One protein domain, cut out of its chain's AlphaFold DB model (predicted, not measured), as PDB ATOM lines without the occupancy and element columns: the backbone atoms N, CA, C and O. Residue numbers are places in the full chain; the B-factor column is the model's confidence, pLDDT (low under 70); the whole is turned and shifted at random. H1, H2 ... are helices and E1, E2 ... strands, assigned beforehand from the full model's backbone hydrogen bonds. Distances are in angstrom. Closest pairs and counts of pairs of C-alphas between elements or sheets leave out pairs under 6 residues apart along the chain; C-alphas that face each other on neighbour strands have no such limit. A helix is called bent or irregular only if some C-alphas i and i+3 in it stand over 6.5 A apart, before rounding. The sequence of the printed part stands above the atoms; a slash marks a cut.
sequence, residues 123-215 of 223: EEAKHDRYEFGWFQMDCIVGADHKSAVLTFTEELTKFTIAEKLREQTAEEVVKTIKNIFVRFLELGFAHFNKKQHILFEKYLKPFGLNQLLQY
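AT A GLANCE: This is residues 123 to 215 of the 223 residues of the protein "Hypothetical transposase of is30 family n-terminal and c-terminal truncated protein" of Spiroplasma citri (UniProt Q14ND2). Look first for a strongly twisted antiparallel sheet of three strands, with the long helix H1 slanting over one face and no named helix on the other. Two short helices, H2 then H3, sit off the sheet, beyond the end away from the E1 to E2 turn. The 93 printed residues run E1, E2, E3, H1, H2, H3, a mixed class with sheet order E1 - E2 - E3. The whole is only just compact, close to loose, with a radius of gyration of the C-alphas of 14.4 A and spans of 41 by 35 by 28 A.

IN THESE COORDINATES: Find C-alpha 135 at (55.322, 21.851, 29.635), where E1 begins; it runs 19.3 A to residue 141. E2 is residues 148 to 154, 19.6 A, and E3 is residues 160 to 165, 15.6 A. H1, residues 170 to 186, runs 24.4 A from (50.613, 27.171, 45.654). H2 is residues 194 to 203, 14.5 A; H3, residues 205 to 214, 15.4 A, ends at (55.081, 8.746, 42.207).

HOW THE PARTS SIT: The sheet is a meander, each strand the antiparallel neighbour of the one before, in two hairpins. Look for N 138 and O 151 at 2.9 A between E1 and E2, and N 152 and O 161 at 2.8 A between E2 and E3. The sheet is only just strongly twisted, its C-alphas lying up to 4.1 A off the best plane. H1 is on one face, making two layers, a helix over a sheet, at a height over the sheet of 10.3 A. It lies over E2 and E3, slantwise at 46 degrees to E3 on the local plane; the closest C-alphas of H1 and E3 are those of Glu 172 and Leu 165, 6.7 A. H1 and H3 are close but not clearly touching, the C-alphas of Leu 185 and Leu 209 being closest at 7.7 A. H1 and H2 are apart, and H2 and H3 meet only through their link. Every O i to N i+4 pair is within hydrogen-bond range in H1 and H2, but 3 of 6 in H3, which is irregular: its C-alphas 206 and 209 are 9.3 A apart.

THE WHOLE: The C-alphas of Asp 144 and Pro 206 are the two farthest apart, 41.7 A. The printed part has no cut, and no link between named elements is long. Residues 123 to 134 hold no named element. Confidence is low, pLDDT under 70, at residue 129 and residues 184 to 215.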
ATOM      1  N   GLU A 123      69.573  23.615  31.347       72.69
ATOM      2  CA  GLU A 123      70.754  22.889  30.872       72.69
ATOM      3  C   GLU A 123      70.905  21.523  31.562       72.69
ATOM      4  O   GLU A 123      71.116  20.511  30.894       72.69
ATOM      5  N   GLU A 124      70.729  21.461  32.888       78.19
ATOM      6  CA  GLU A 124      70.773  20.206  33.655       78.19
ATOM      7  C   GLU A 124      69.621  19.258  33.305       78.19
ATOM      8  O   GLU A 124      69.788  18.038  33.347       78.19
ATOM      9  N   ALA A 125      68.458  19.806  32.943       72.50
ATOM     10  CA  ALA A 125      67.287  19.032  32.549       72.50
ATOM     11  C   ALA A 125      67.425  18.371  31.163       72.50
ATOM     12  O   ALA A 125      66.605  17.519  30.832       72.50
ATOM     13  N   LYS A 126      68.463  18.709  30.374       76.75
ATOM     14  CA  LYS A 126      68.649  18.253  28.980       76.75
ATOM     15  C   LYS A 126      67.411  18.514  28.108       76.75
ATOM     16  O   LYS A 126      66.995  17.654  27.340       76.75
ATOM     17  N   HIS A 127      66.835  19.705  28.252       74.19
ATOM     18  CA  HIS A 127      65.656  20.140  27.505       74.19
ATOM     19  C   HIS A 127      65.878  20.094  25.984       74.19
ATOM     20  O   HIS A 127      66.713  20.840  25.464       74.19
ATOM     21  N   ASP A 128      65.115  19.261  25.273       76.12
ATOM     22  CA  ASP A 128      65.067  19.241  23.807       76.12
ATOM     23  C   ASP A 128      63.722  19.788  23.313       76.12
ATOM     24  O   ASP A 128      62.665  19.182  23.485       76.12
ATOM     25  N   ARG A 129      63.770  20.937  22.634       69.94
ATOM     26  CA  ARG A 129      62.587  21.620  22.088       69.94
ATOM     27  C   ARG A 129      61.897  20.858  20.954       69.94
ATOM     28  O   ARG A 129      60.820  21.268  20.521       69.94
ATOM     29  N   TYR A 130      62.521  19.803  20.432       79.06
ATOM     30  CA  TYR A 130      61.950  18.941  19.398       79.06
ATOM     31  C   TYR A 130      61.283  17.682  19.968       79.06
ATOM     32  O   TYR A 130      60.727  16.890  19.203       79.06
ATOM     33  N   GLU A 131      61.295  17.513  21.291       75.81
ATOM     34  CA  GLU A 131      60.661  16.400  21.990       75.81
ATOM     35  C   GLU A 131      59.318  16.818  22.607       75.81
ATOM     36  O   GLU A 131      59.154  17.926  23.114       75.81
ATOM     37  N   PHE A 132      58.336  15.917  22.552       70.12
ATOM     38  CA  PHE A 132      57.057  16.111  23.228       70.12
ATOM     39  C   PHE A 132      57.190  15.784  24.719       70.12
ATOM     40  O   PHE A 132      57.778  14.765  25.069       70.12
ATOM     41  N   GLY A 133      56.535  16.565  25.579       71.62
ATOM     42  CA  GLY A 133      56.438  16.270  27.019       71.62
ATOM     43  C   GLY A 133      57.008  17.362  27.917       71.62
ATOM     44  O   GLY A 133      56.905  17.271  29.138       71.62
ATOM     45  N   TRP A 134      57.541  18.421  27.315       78.88
ATOM     46  CA  TRP A 134      57.955  19.624  28.016       78.88
ATOM     47  C   TRP A 134      56.789  20.599  28.119       78.88
ATOM     48  O   TRP A 134      56.234  21.039  27.109       78.88
ATOM     49  N   PHE A 135      56.415  20.934  29.352       80.12
ATOM     50  CA  PHE A 135      55.322  21.851  29.635       80.12
ATOM     51  C   PHE A 135      55.843  23.110  30.313       80.12
ATOM     52  O   PHE A 135      56.520  23.042  31.337       80.12
ATOM     53  N   GLN A 136      55.473  24.258  29.761       85.06
ATOM     54  CA  GLN A 136      55.627  25.553  30.400       85.06
ATOM     55  C   GLN A 136      54.358  25.880  31.185       85.06
ATOM     56  O   GLN A 136      53.243  25.773  30.665       85.06
ATOM     57  N   MET A 137      54.534  26.300  32.431       87.94
ATOM     58  CA  MET A 137      53.452  26.723  33.303       87.94
ATOM     59  C   MET A 137      53.616  28.208  33.617       87.94
ATOM     60  O   MET A 137      54.567  28.586  34.285       87.94
ATOM     61  N   ASP A 138      52.658  29.021  33.186       88.81
ATOM     62  CA  ASP A 138      52.599  30.450  33.507       88.81
ATOM     63  C   ASP A 138      51.318  30.755  34.304       88.81
ATOM     64  O   ASP A 138      50.354  29.980  34.295       88.81
ATOM     65  N   CYS A 139      51.275  31.913  34.964       87.81
ATOM     66  CA  CYS A 139      50.085  32.409  35.653       87.81
ATOM     67  C   CYS A 139      49.724  33.819  35.171       87.81
ATOM     68  O   CYS A 139      50.453  34.784  35.403       87.81
ATOM     69  N   ILE A 140      48.559  33.959  34.536       89.81
ATOM     70  CA  ILE A 140      48.024  35.256  34.120       89.81
ATOM     71  C   ILE A 140      47.237  35.847  35.284       89.81
ATOM     72  O   ILE A 140      46.212  35.302  35.698       89.81
ATOM     73  N   VAL A 141      47.697  36.986  35.795       89.06
ATOM     74  CA  VAL A 141      47.033  37.707  36.883       89.06
ATOM     75  C   VAL A 141      46.088  38.763  36.315       89.06
ATOM     76  O   VAL A 141      46.478  39.595  35.497       89.06
ATOM     77  N   GLY A 142      44.825  38.716  36.740       86.44
ATOM     78  CA  GLY A 142      43.801  39.678  36.348       86.44
ATOM     79  C   GLY A 142      43.978  41.051  37.003       86.44
ATOM     80  O   GLY A 142      44.814  41.247  37.888       86.44
ATOM     81  N   ALA A 143      43.148  42.011  36.584       85.50
ATOM     82  CA  ALA A 143      43.152  43.364  37.136       85.50
ATOM     83  C   ALA A 143      43.012  43.362  38.671       85.50
ATOM     84  O   ALA A 143      42.278  42.554  39.247       85.50
ATOM     85  N   ASP A 144      43.735  44.272  39.325       84.69
ATOM     86  CA  ASP A 144      43.803  44.418  40.785       84.69
ATOM     87  C   ASP A 144      44.200  43.139  41.550       84.69
ATOM     88  O   ASP A 144      43.879  43.015  42.730       84.69
ATOM     89  N   HIS A 145      44.853  42.166  40.901       81.69
ATOM     90  CA  HIS A 145      45.187  40.862  41.492       81.69
ATOM     91  C   HIS A 145      43.965  40.064  42.002       81.69
ATOM     92  O   HIS A 145      44.107  39.160  42.820       81.69
ATOM     93  N   LYS A 146      42.754  40.362  41.505       82.75
ATOM     94  CA  LYS A 146      41.493  39.739  41.968       82.75
ATOM     95  C   LYS A 146      41.238  38.340  41.412       82.75
ATOM     96  O   LYS A 146      40.355  37.636  41.891       82.75
ATOM     97  N   SER A 147      41.948  37.948  40.362       88.06
ATOM     98  CA  SER A 147      41.810  36.637  39.737       88.06
ATOM     99  C   SER A 147      43.141  36.177  39.170       88.06
ATOM    100  O   SER A 147      44.028  36.984  38.883       88.06
ATOM    101  N   ALA A 148      43.283  34.867  39.011       90.31
ATOM    102  CA  ALA A 148      44.394  34.274  38.293       90.31
ATOM    103  C   ALA A 148      43.908  33.145  37.394       90.31
ATOM    104  O   ALA A 148      42.930  32.459  37.701       90.31
ATOM    105  N   VAL A 149      44.603  32.972  36.279       91.81
ATOM    106  CA  VAL A 149      44.418  31.859  35.358       91.81
ATOM    107  C   VAL A 149      45.756  31.158  35.225       91.81
ATOM    108  O   VAL A 149      46.742  31.768  34.814       91.81
ATOM    109  N   LEU A 150      45.777  29.882  35.588       90.94
ATOM    110  CA  LEU A 150      46.895  28.995  35.341       90.94
ATOM    111  C   LEU A 150      46.886  28.606  33.868       90.94
ATOM    112  O   LEU A 150      45.873  28.130  33.354       90.94
ATOM    113  N   THR A 151      48.016  28.780  33.204       89.69
ATOM    114  CA  THR A 151      48.218  28.354  31.822       89.69
ATOM    115  C   THR A 151      49.290  27.285  31.772       89.69
ATOM    116  O   THR A 151      50.375  27.474  32.310       89.69
ATOM    117  N   PHE A 152      48.987  26.168  31.122       86.44
ATOM    118  CA  PHE A 152      49.864  25.010  31.000       86.44
ATOM    119  C   PHE A 152      50.013  24.665  29.519       86.44
ATOM    120  O   PHE A 152      49.050  24.230  28.886       86.44
ATOM    121  N   THR A 153      51.188  24.929  28.950       85.06
ATOM    122  CA  THR A 153      51.444  24.865  27.505       85.06
ATOM    123  C   THR A 153      52.523  23.851  27.181       85.06
ATOM    124  O   THR A 153      53.640  23.966  27.670       85.06
ATOM    125  N   GLU A 154      52.221  22.896  26.309       83.75
ATOM    126  CA  GLU A 154      53.211  21.956  25.782       83.75
ATOM    127  C   GLU A 154      54.053  22.621  24.679       83.75
ATOM    128  O   GLU A 154      53.515  23.259  23.768       83.75
ATOM    129  N   GLU A 155      55.381  22.520  24.764       81.75
ATOM    130  CA  GLU A 155      56.282  23.357  23.968       81.75
ATOM    131  C   GLU A 155      56.355  22.960  22.485       81.75
ATOM    132  O   GLU A 155      56.437  23.858  21.639       81.75
ATOM    133  N   LEU A 156      56.284  21.673  22.136       78.44
ATOM    134  CA  LEU A 156      56.403  21.222  20.745       78.44
ATOM    135  C   LEU A 156      55.136  21.530  19.932       78.44
ATOM    136  O   LEU A 156      55.180  21.994  18.792       78.44
ATOM    137  N   THR A 157      53.982  21.248  20.521       76.81
ATOM    138  CA  THR A 157      52.667  21.269  19.872       76.81
ATOM    139  C   THR A 157      51.930  22.578  20.106       76.81
ATOM    140  O   THR A 157      50.950  22.847  19.408       76.81
ATOM    141  N   LYS A 158      52.408  23.389  21.063       82.69
ATOM    142  CA  LYS A 158      51.771  24.628  21.532       82.69
ATOM    143  C   LYS A 158      50.345  24.398  22.022       82.69
ATOM    144  O   LYS A 158      49.497  25.284  21.950       82.69
ATOM    145  N   PHE A 159      50.064  23.187  22.490       79.12
ATOM    146  CA  PHE A 159      48.790  22.872  23.101       79.12
ATOM    147  C   PHE A 159      48.731  23.510  24.489       79.12
ATOM    148  O   PHE A 159      49.513  23.150  25.366       79.12
ATOM    149  N   THR A 160      47.802  24.445  24.676       83.00
ATOM    150  CA  THR A 160      47.650  25.207  25.918       83.00
ATOM    151  C   THR A 160      46.333  24.876  26.600       83.00
ATOM    152  O   THR A 160      45.269  24.927  25.983       83.00
ATOM    153  N   ILE A 161      46.408  24.602  27.897       85.00
ATOM    154  CA  ILE A 161      45.268  24.507  28.807       85.00
ATOM    155  C   ILE A 161      45.264  25.767  29.665       85.00
ATOM    156  O   ILE A 161      46.303  26.149  30.199       85.00
ATOM    157  N   ALA A 162      44.103  26.397  29.813       89.81
ATOM    158  CA  ALA A 162      43.921  27.548  30.684       89.81
ATOM    159  C   ALA A 162      42.824  27.243  31.707       89.81
ATOM    160  O   ALA A 162      41.701  26.920  31.327       89.81
ATOM    161  N   GLU A 163      43.148  27.347  32.993       89.25
ATOM    162  CA  GLU A 163      42.233  27.061  34.097       89.25
ATOM    163  C   GLU A 163      42.225  28.202  35.103       89.25
ATOM    164  O   GLU A 163      43.266  28.691  35.541       89.25
ATOM    165  N   LYS A 164      41.028  28.648  35.481       90.75
ATOM    166  CA  LYS A 164      40.881  29.730  36.451       90.75
ATOM    167  C   LYS A 164      41.167  29.201  37.855       90.75
ATOM    168  O   LYS A 164      40.506  28.273  38.312       90.75
ATOM    169  N   LEU A 165      42.093  29.847  38.557       90.31
ATOM    170  CA  LEU A 165      42.374  29.565  39.959       90.31
ATOM    171  C   LEU A 165      41.340  30.260  40.847       90.31
ATOM    172  O   LEU A 165      40.939  31.400  40.578       90.31
ATOM    173  N   ARG A 166      40.912  29.585  41.918       87.75
ATOM    174  CA  ARG A 166      40.057  30.205  42.942       87.75
ATOM    175  C   ARG A 166      40.846  31.199  43.785       87.75
ATOM    176  O   ARG A 166      40.343  32.276  44.082       87.75
ATOM    177  N   GLU A 167      42.087  30.844  44.104       85.19
ATOM    178  CA  GLU A 167      43.011  31.626  44.919       85.19
ATOM    179  C   GLU A 167      44.430  31.561  44.334       85.19
ATOM    180  O   GLU A 167      44.807  30.580  43.693       85.19
ATOM    181  N   GLN A 168      45.230  32.606  44.554       81.69
ATOM    182  CA  GLN A 168      46.629  32.688  44.106       81.69
ATOM    183  C   GLN A 168      47.573  32.030  45.123       81.69
ATOM    184  O   GLN A 168      48.481  32.668  45.652       81.69
ATOM    185  N   THR A 169      47.326  30.759  45.441       83.44
ATOM    186  CA  THR A 169      48.124  29.981  46.399       83.44
ATOM    187  C   THR A 169      48.751  28.769  45.718       83.44
ATOM    188  O   THR A 169      48.186  28.197  44.784       83.44
ATOM    189  N   ALA A 170      49.927  28.347  46.192       81.06
ATOM    190  CA  ALA A 170      50.613  27.171  45.654       81.06
ATOM    191  C   ALA A 170      49.760  25.893  45.777       81.06
ATOM    192  O   ALA A 170      49.763  25.052  44.880       81.06
ATOM    193  N   GLU A 171      48.982  25.775  46.855       82.94
ATOM    194  CA  GLU A 171      48.073  24.649  47.090       82.94
ATOM    195  C   GLU A 171      46.980  24.552  46.019       82.94
ATOM    196  O   GLU A 171      46.739  23.469  45.475       82.94
ATOM    197  N   GLU A 172      46.352  25.678  45.661       85.00
ATOM    198  CA  GLU A 172      45.317  25.712  44.624       85.00
ATOM    199  C   GLU A 172      45.902  25.417  43.235       85.00
ATOM    200  O   GLU A 172      45.258  24.739  42.428       85.00
ATOM    201  N   VAL A 173      47.144  25.838  42.962       84.50
ATOM    202  CA  VAL A 173      47.845  25.486  41.716       84.50
ATOM    203  C   VAL A 173      48.081  23.977  41.630       84.50
ATOM    204  O   VAL A 173      47.673  23.354  40.650       84.50
ATOM    205  N   VAL A 174      48.658  23.359  42.669       84.88
ATOM    206  CA  VAL A 174      48.892  21.901  42.716       84.88
ATOM    207  C   VAL A 174      47.584  21.130  42.534       84.88
ATOM    208  O   VAL A 174      47.518  20.168  41.766       84.88
ATOM    209  N   LYS A 175      46.518  21.559  43.214       85.56
ATOM    210  CA  LYS A 175      45.189  20.952  43.101       85.56
ATOM    211  C   LYS A 175      44.617  21.075  41.690       85.56
ATOM    212  O   LYS A 175      44.089  20.100  41.158       85.56
ATOM    213  N   THR A 176      44.740  22.245  41.072       85.75
ATOM    214  CA  THR A 176      44.271  22.484  39.702       85.75
ATOM    215  C   THR A 176      45.013  21.595  38.709       85.75
ATOM    216  O   THR A 176      44.374  20.948  37.884       85.75
ATOM    217  N   ILE A 177      46.335  21.466  38.842       83.44
ATOM    218  CA  ILE A 177      47.153  20.575  38.009       83.44
ATOM    219  C   ILE A 177      46.708  19.118  38.161       83.44
ATOM    220  O   ILE A 177      46.472  18.442  37.160       83.44
ATOM    221  N   LYS A 178      46.512  18.635  39.396       82.00
ATOM    222  CA  LYS A 178      45.991  17.278  39.637       82.00
ATOM    223  C   LYS A 178      44.646  17.061  38.943       82.00
ATOM    224  O   LYS A 178      44.474  16.063  38.252       82.00
ATOM    225  N   ASN A 179      43.724  18.016  39.056       81.88
ATOM    226  CA  ASN A 179      42.416  17.939  38.403       81.88
ATOM    227  C   ASN A 179      42.520  17.943  36.873       81.88
ATOM    228  O   ASN A 179      41.768  17.232  36.208       81.88
ATOM    229  N   ILE A 180      43.444  18.727  36.307       79.12
ATOM    230  CA  ILE A 180      43.754  18.698  34.876       79.12
ATOM    231  C   ILE A 180      44.120  17.264  34.484       79.12
ATOM    232  O   ILE A 180      43.409  16.676  33.670       79.12
ATOM    233  N   PHE A 181      45.136  16.670  35.115       76.06
ATOM    234  CA  PHE A 181      45.591  15.313  34.798       76.06
ATOM    235  C   PHE A 181      44.513  14.240  35.004       76.06
ATOM    236  O   PHE A 181      44.341  13.389  34.135       76.06
ATOM    237  N   VAL A 182      43.739  14.295  36.091       72.38
ATOM    238  CA  VAL A 182      42.639  13.344  36.337       72.38
ATOM    239  C   VAL A 182      41.594  13.413  35.220       72.38
ATOM    240  O   VAL A 182      41.243  12.383  34.654       72.38
ATOM    241  N   ARG A 183      41.168  14.615  34.805       70.94
ATOM    242  CA  ARG A 183      40.218  14.770  33.683       70.94
ATOM    243  C   ARG A 183      40.777  14.236  32.368       70.94
ATOM    244  O   ARG A 183      40.024  13.668  31.583       70.94
ATOM    245  N   PHE A 184      42.079  14.391  32.132       67.19
ATOM    246  CA  PHE A 184      42.744  13.803  30.967       67.19
ATOM    247  C   PHE A 184      42.691  12.272  30.959       67.19
ATOM    248  O   PHE A 184      42.635  11.673  29.887       67.19
ATOM    249  N   LEU A 185      42.711  11.649  32.137       65.19
ATOM    250  CA  LEU A 185      42.771  10.199  32.303       65.19
ATOM    251  C   LEU A 185      41.378   9.550  32.371       65.19
ATOM    252  O   LEU A 185      41.210   8.448  31.856       65.19
ATOM    253  N   GLU A 186      40.383  10.226  32.953       59.09
ATOM    254  CA  GLU A 186      39.033   9.681  33.174       59.09
ATOM    255  C   GLU A 186      38.039   9.965  32.039       59.09
ATOM    256  O   GLU A 186      37.210   9.113  31.725       59.09
ATOM    257  N   LEU A 187      38.073  11.152  31.420       50.59
ATOM    258  CA  LEU A 187      36.931  11.635  30.625       50.59
ATOM    259  C   LEU A 187      36.971  11.326  29.130       50.59
ATOM    260  O   LEU A 187      36.019  11.681  28.445       50.59
ATOM    261  N   GLY A 188      38.019  10.691  28.601       53.12
ATOM    262  CA  GLY A 188      38.058  10.290  27.190       53.12
ATOM    263  C   GLY A 188      37.661  11.406  26.207       53.12
ATOM    264  O   GLY A 188      36.546  11.444  25.706       53.12
ATOM    265  N   PHE A 189      38.596  12.308  25.909       52.94
ATOM    266  CA  PHE A 189      38.740  13.093  24.665       52.94
ATOM    267  C   PHE A 189      37.521  13.694  23.936       52.94
ATOM    268  O   PHE A 189      37.636  13.993  22.748       52.94
ATOM    269  N   ALA A 190      36.397  13.987  24.587       49.09
ATOM    270  CA  ALA A 190      35.245  14.592  23.902       49.09
ATOM    271  C   ALA A 190      35.509  16.010  23.325       49.09
ATOM    272  O   ALA A 190      34.657  16.558  22.632       49.09
ATOM    273  N   HIS A 191      36.671  16.618  23.602       48.88
ATOM    274  CA  HIS A 191      37.025  17.987  23.198       48.88
ATOM    275  C   HIS A 191      38.360  18.124  22.444       48.88
ATOM    276  O   HIS A 191      38.793  19.240  22.157       48.88
ATOM    277  N   PHE A 192      39.028  17.015  22.116       55.44
ATOM    278  CA  PHE A 192      40.338  17.045  21.463       55.44
ATOM    279  C   PHE A 192      40.223  16.882  19.954       55.44
ATOM    280  O   PHE A 192      39.487  16.033  19.454       55.44
ATOM    281  N   ASN A 193      41.005  17.659  19.204       57.09
ATOM    282  CA  ASN A 193      41.126  17.415  17.772       57.09
ATOM    283  C   ASN A 193      41.972  16.152  17.508       57.09
ATOM    284  O   ASN A 193      42.770  15.708  18.340       57.09
ATOM    285  N   LYS A 194      41.829  15.577  16.308       58.81
ATOM    286  CA  LYS A 194      42.473  14.308  15.925       58.81
ATOM    287  C   LYS A 194      43.999  14.321  16.108       58.81
ATOM    288  O   LYS A 194      44.580  13.302  16.462       58.81
ATOM    289  N   LYS A 195      44.651  15.474  15.906       59.03
ATOM    290  CA  LYS A 195      46.105  15.636  16.070       59.03
ATOM    291  C   LYS A 195      46.513  15.575  17.544       59.03
ATOM    292  O   LYS A 195      47.469  14.883  17.876       59.03
ATOM    293  N   GLN A 196      45.773  16.248  18.421       56.59
ATOM    294  CA  GLN A 196      46.033  16.243  19.859       56.59
ATOM    295  C   GLN A 196      45.766  14.864  20.481       56.59
ATOM    296  O   GLN A 196      46.539  14.421  21.324       56.59
ATOM    297  N   HIS A 197      44.741  14.147  20.005       60.81
ATOM    298  CA  HIS A 197      44.465  12.769  20.428       60.81
ATOM    299  C   HIS A 197      45.632  11.819  20.107       60.81
ATOM    300  O   HIS A 197      46.040  11.024  20.948       60.81
ATOM    301  N   ILE A 198      46.207  11.917  18.901       60.72
ATOM    302  CA  ILE A 198      47.352  11.086  18.482       60.72
ATOM    303  C   ILE A 198      48.583  11.353  19.356       60.72
ATOM    304  O   ILE A 198      49.275  10.418  19.751       60.72
ATOM    305  N   LEU A 199      48.858  12.622  19.661       58.09
ATOM    306  CA  LEU A 199      50.005  13.016  20.480       58.09
ATOM    307  C   LEU A 199      49.841  12.557  21.936       58.09
ATOM    308  O   LEU A 199      50.787  12.035  22.519       58.09
ATOM    309  N   PHE A 200      48.636  12.662  22.496       59.84
ATOM    310  CA  PHE A 200      48.355  12.182  23.847       59.84
ATOM    311  C   PHE A 200      48.498  10.656  23.971       59.84
ATOM    312  O   PHE A 200      49.187  10.175  24.871       59.84
ATOM    313  N   GLU A 201      47.886   9.892  23.061       61.16
ATOM    314  CA  GLU A 201      47.981   8.422  23.048       61.16
ATOM    315  C   GLU A 201      49.431   7.951  22.894       61.16
ATOM    316  O   GLU A 201      49.852   7.006  23.558       61.16
ATOM    317  N   LYS A 202      50.208   8.634  22.046       59.75
ATOM    318  CA  LYS A 202      51.599   8.272  21.775       59.75
ATOM    319  C   LYS A 202      52.540   8.597  22.937       59.75
ATOM    320  O   LYS A 202      53.482   7.841  23.152       59.75
ATOM    321  N   TYR A 203      52.316   9.703  23.647       59.41
ATOM    322  CA  TYR A 203      53.330  10.245  24.554       59.41
ATOM    323  C   TYR A 203      52.896  10.427  26.013       59.41
ATOM    324  O   TYR A 203      53.752  10.339  26.878       59.41
ATOM    325  N   LEU A 204      51.614  10.655  26.326       59.44
ATOM    326  CA  LEU A 204      51.142  10.892  27.707       59.44
ATOM    327  C   LEU A 204      50.524   9.650  28.348       59.44
ATOM    328  O   LEU A 204      50.781   9.354  29.513       59.44
ATOM    329  N   LYS A 205      49.739   8.884  27.587       60.09
ATOM    330  CA  LYS A 205      49.113   7.643  28.065       60.09
ATOM    331  C   LYS A 205      50.112   6.588  28.582       60.09
ATOM    332  O   LYS A 205      49.795   5.962  29.595       60.09
ATOM    333  N   PRO A 206      51.309   6.406  27.982       56.75
ATOM    334  CA  PRO A 206      52.307   5.457  28.481       56.75
ATOM    335  C   PRO A 206      52.899   5.816  29.852       56.75
ATOM    336  O   PRO A 206      53.386   4.921  30.534       56.75
ATOM    337  N   PHE A 207      52.850   7.090  30.270       55.25
ATOM    338  CA  PHE A 207      53.351   7.510  31.585       55.25
ATOM    339  C   PHE A 207      52.433   7.040  32.731       55.25
ATOM    340  O   PHE A 207      52.911   6.734  33.820       55.25
ATOM    341  N   GLY A 208      51.125   6.887  32.490       50.66
ATOM    342  CA  GLY A 208      50.165   6.340  33.459       50.66
ATOM    343  C   GLY A 208      49.945   7.184  34.732       50.66
ATOM    344  O   GLY A 208      50.761   8.011  35.135       50.66
ATOM    345  N   LEU A 209      48.819   6.947  35.418       47.75
ATOM    346  CA  LEU A 209      48.480   7.591  36.703       47.75
ATOM    347  C   LEU A 209      49.530   7.325  37.796       47.75
ATOM    348  O   LEU A 209      49.816   8.199  38.606       47.75
ATOM    349  N   ASN A 210      50.131   6.131  37.803       41.59
ATOM    350  CA  ASN A 210      51.039   5.705  38.868       41.59
ATOM    351  C   ASN A 210      52.418   6.382  38.815       41.59
ATOM    352  O   ASN A 210      52.974   6.628  39.880       41.59
ATOM    353  N   GLN A 211      52.960   6.746  37.641       46.56
ATOM    354  CA  GLN A 211      54.180   7.570  37.612       46.56
ATOM    355  C   GLN A 211      53.859   9.016  37.992       46.56
ATOM    356  O   GLN A 211      54.589   9.597  38.782       46.56
ATOM    357  N   LEU A 212      52.727   9.564  37.524       42.78
ATOM    358  CA  LEU A 212      52.238  10.902  37.896       42.78
ATOM    359  C   LEU A 212      51.984  11.053  39.408       42.78
ATOM    360  O   LEU A 212      52.201  12.133  39.954       42.78
ATOM    361  N   LEU A 213      51.581   9.974  40.087       39.34
ATOM    362  CA  LEU A 213      51.437   9.903  41.547       39.34
ATOM    363  C   LEU A 213      52.756   9.600  42.279       39.34
ATOM    364  O   LEU A 213      52.923  10.070  43.396       39.34
ATOM    365  N   GLN A 214      53.712   8.884  41.668       38.06
ATOM    366  CA  GLN A 214      55.081   8.746  42.207       38.06
ATOM    367  C   GLN A 214      55.850  10.075  42.205       38.06
ATOM    368  O   GLN A 214      56.774  10.256  43.001       38.06
ATOM    369  N   TYR A 215      55.430  11.045  41.391       42.22
ATOM    370  CA  TYR A 215      55.772  12.453  41.574       42.22
ATOM    371  C   TYR A 215      54.944  13.086  42.711       42.22
ATOM    372  O   TYR A 215      54.360  14.158  42.547       42.22
TER     373      TYR A 215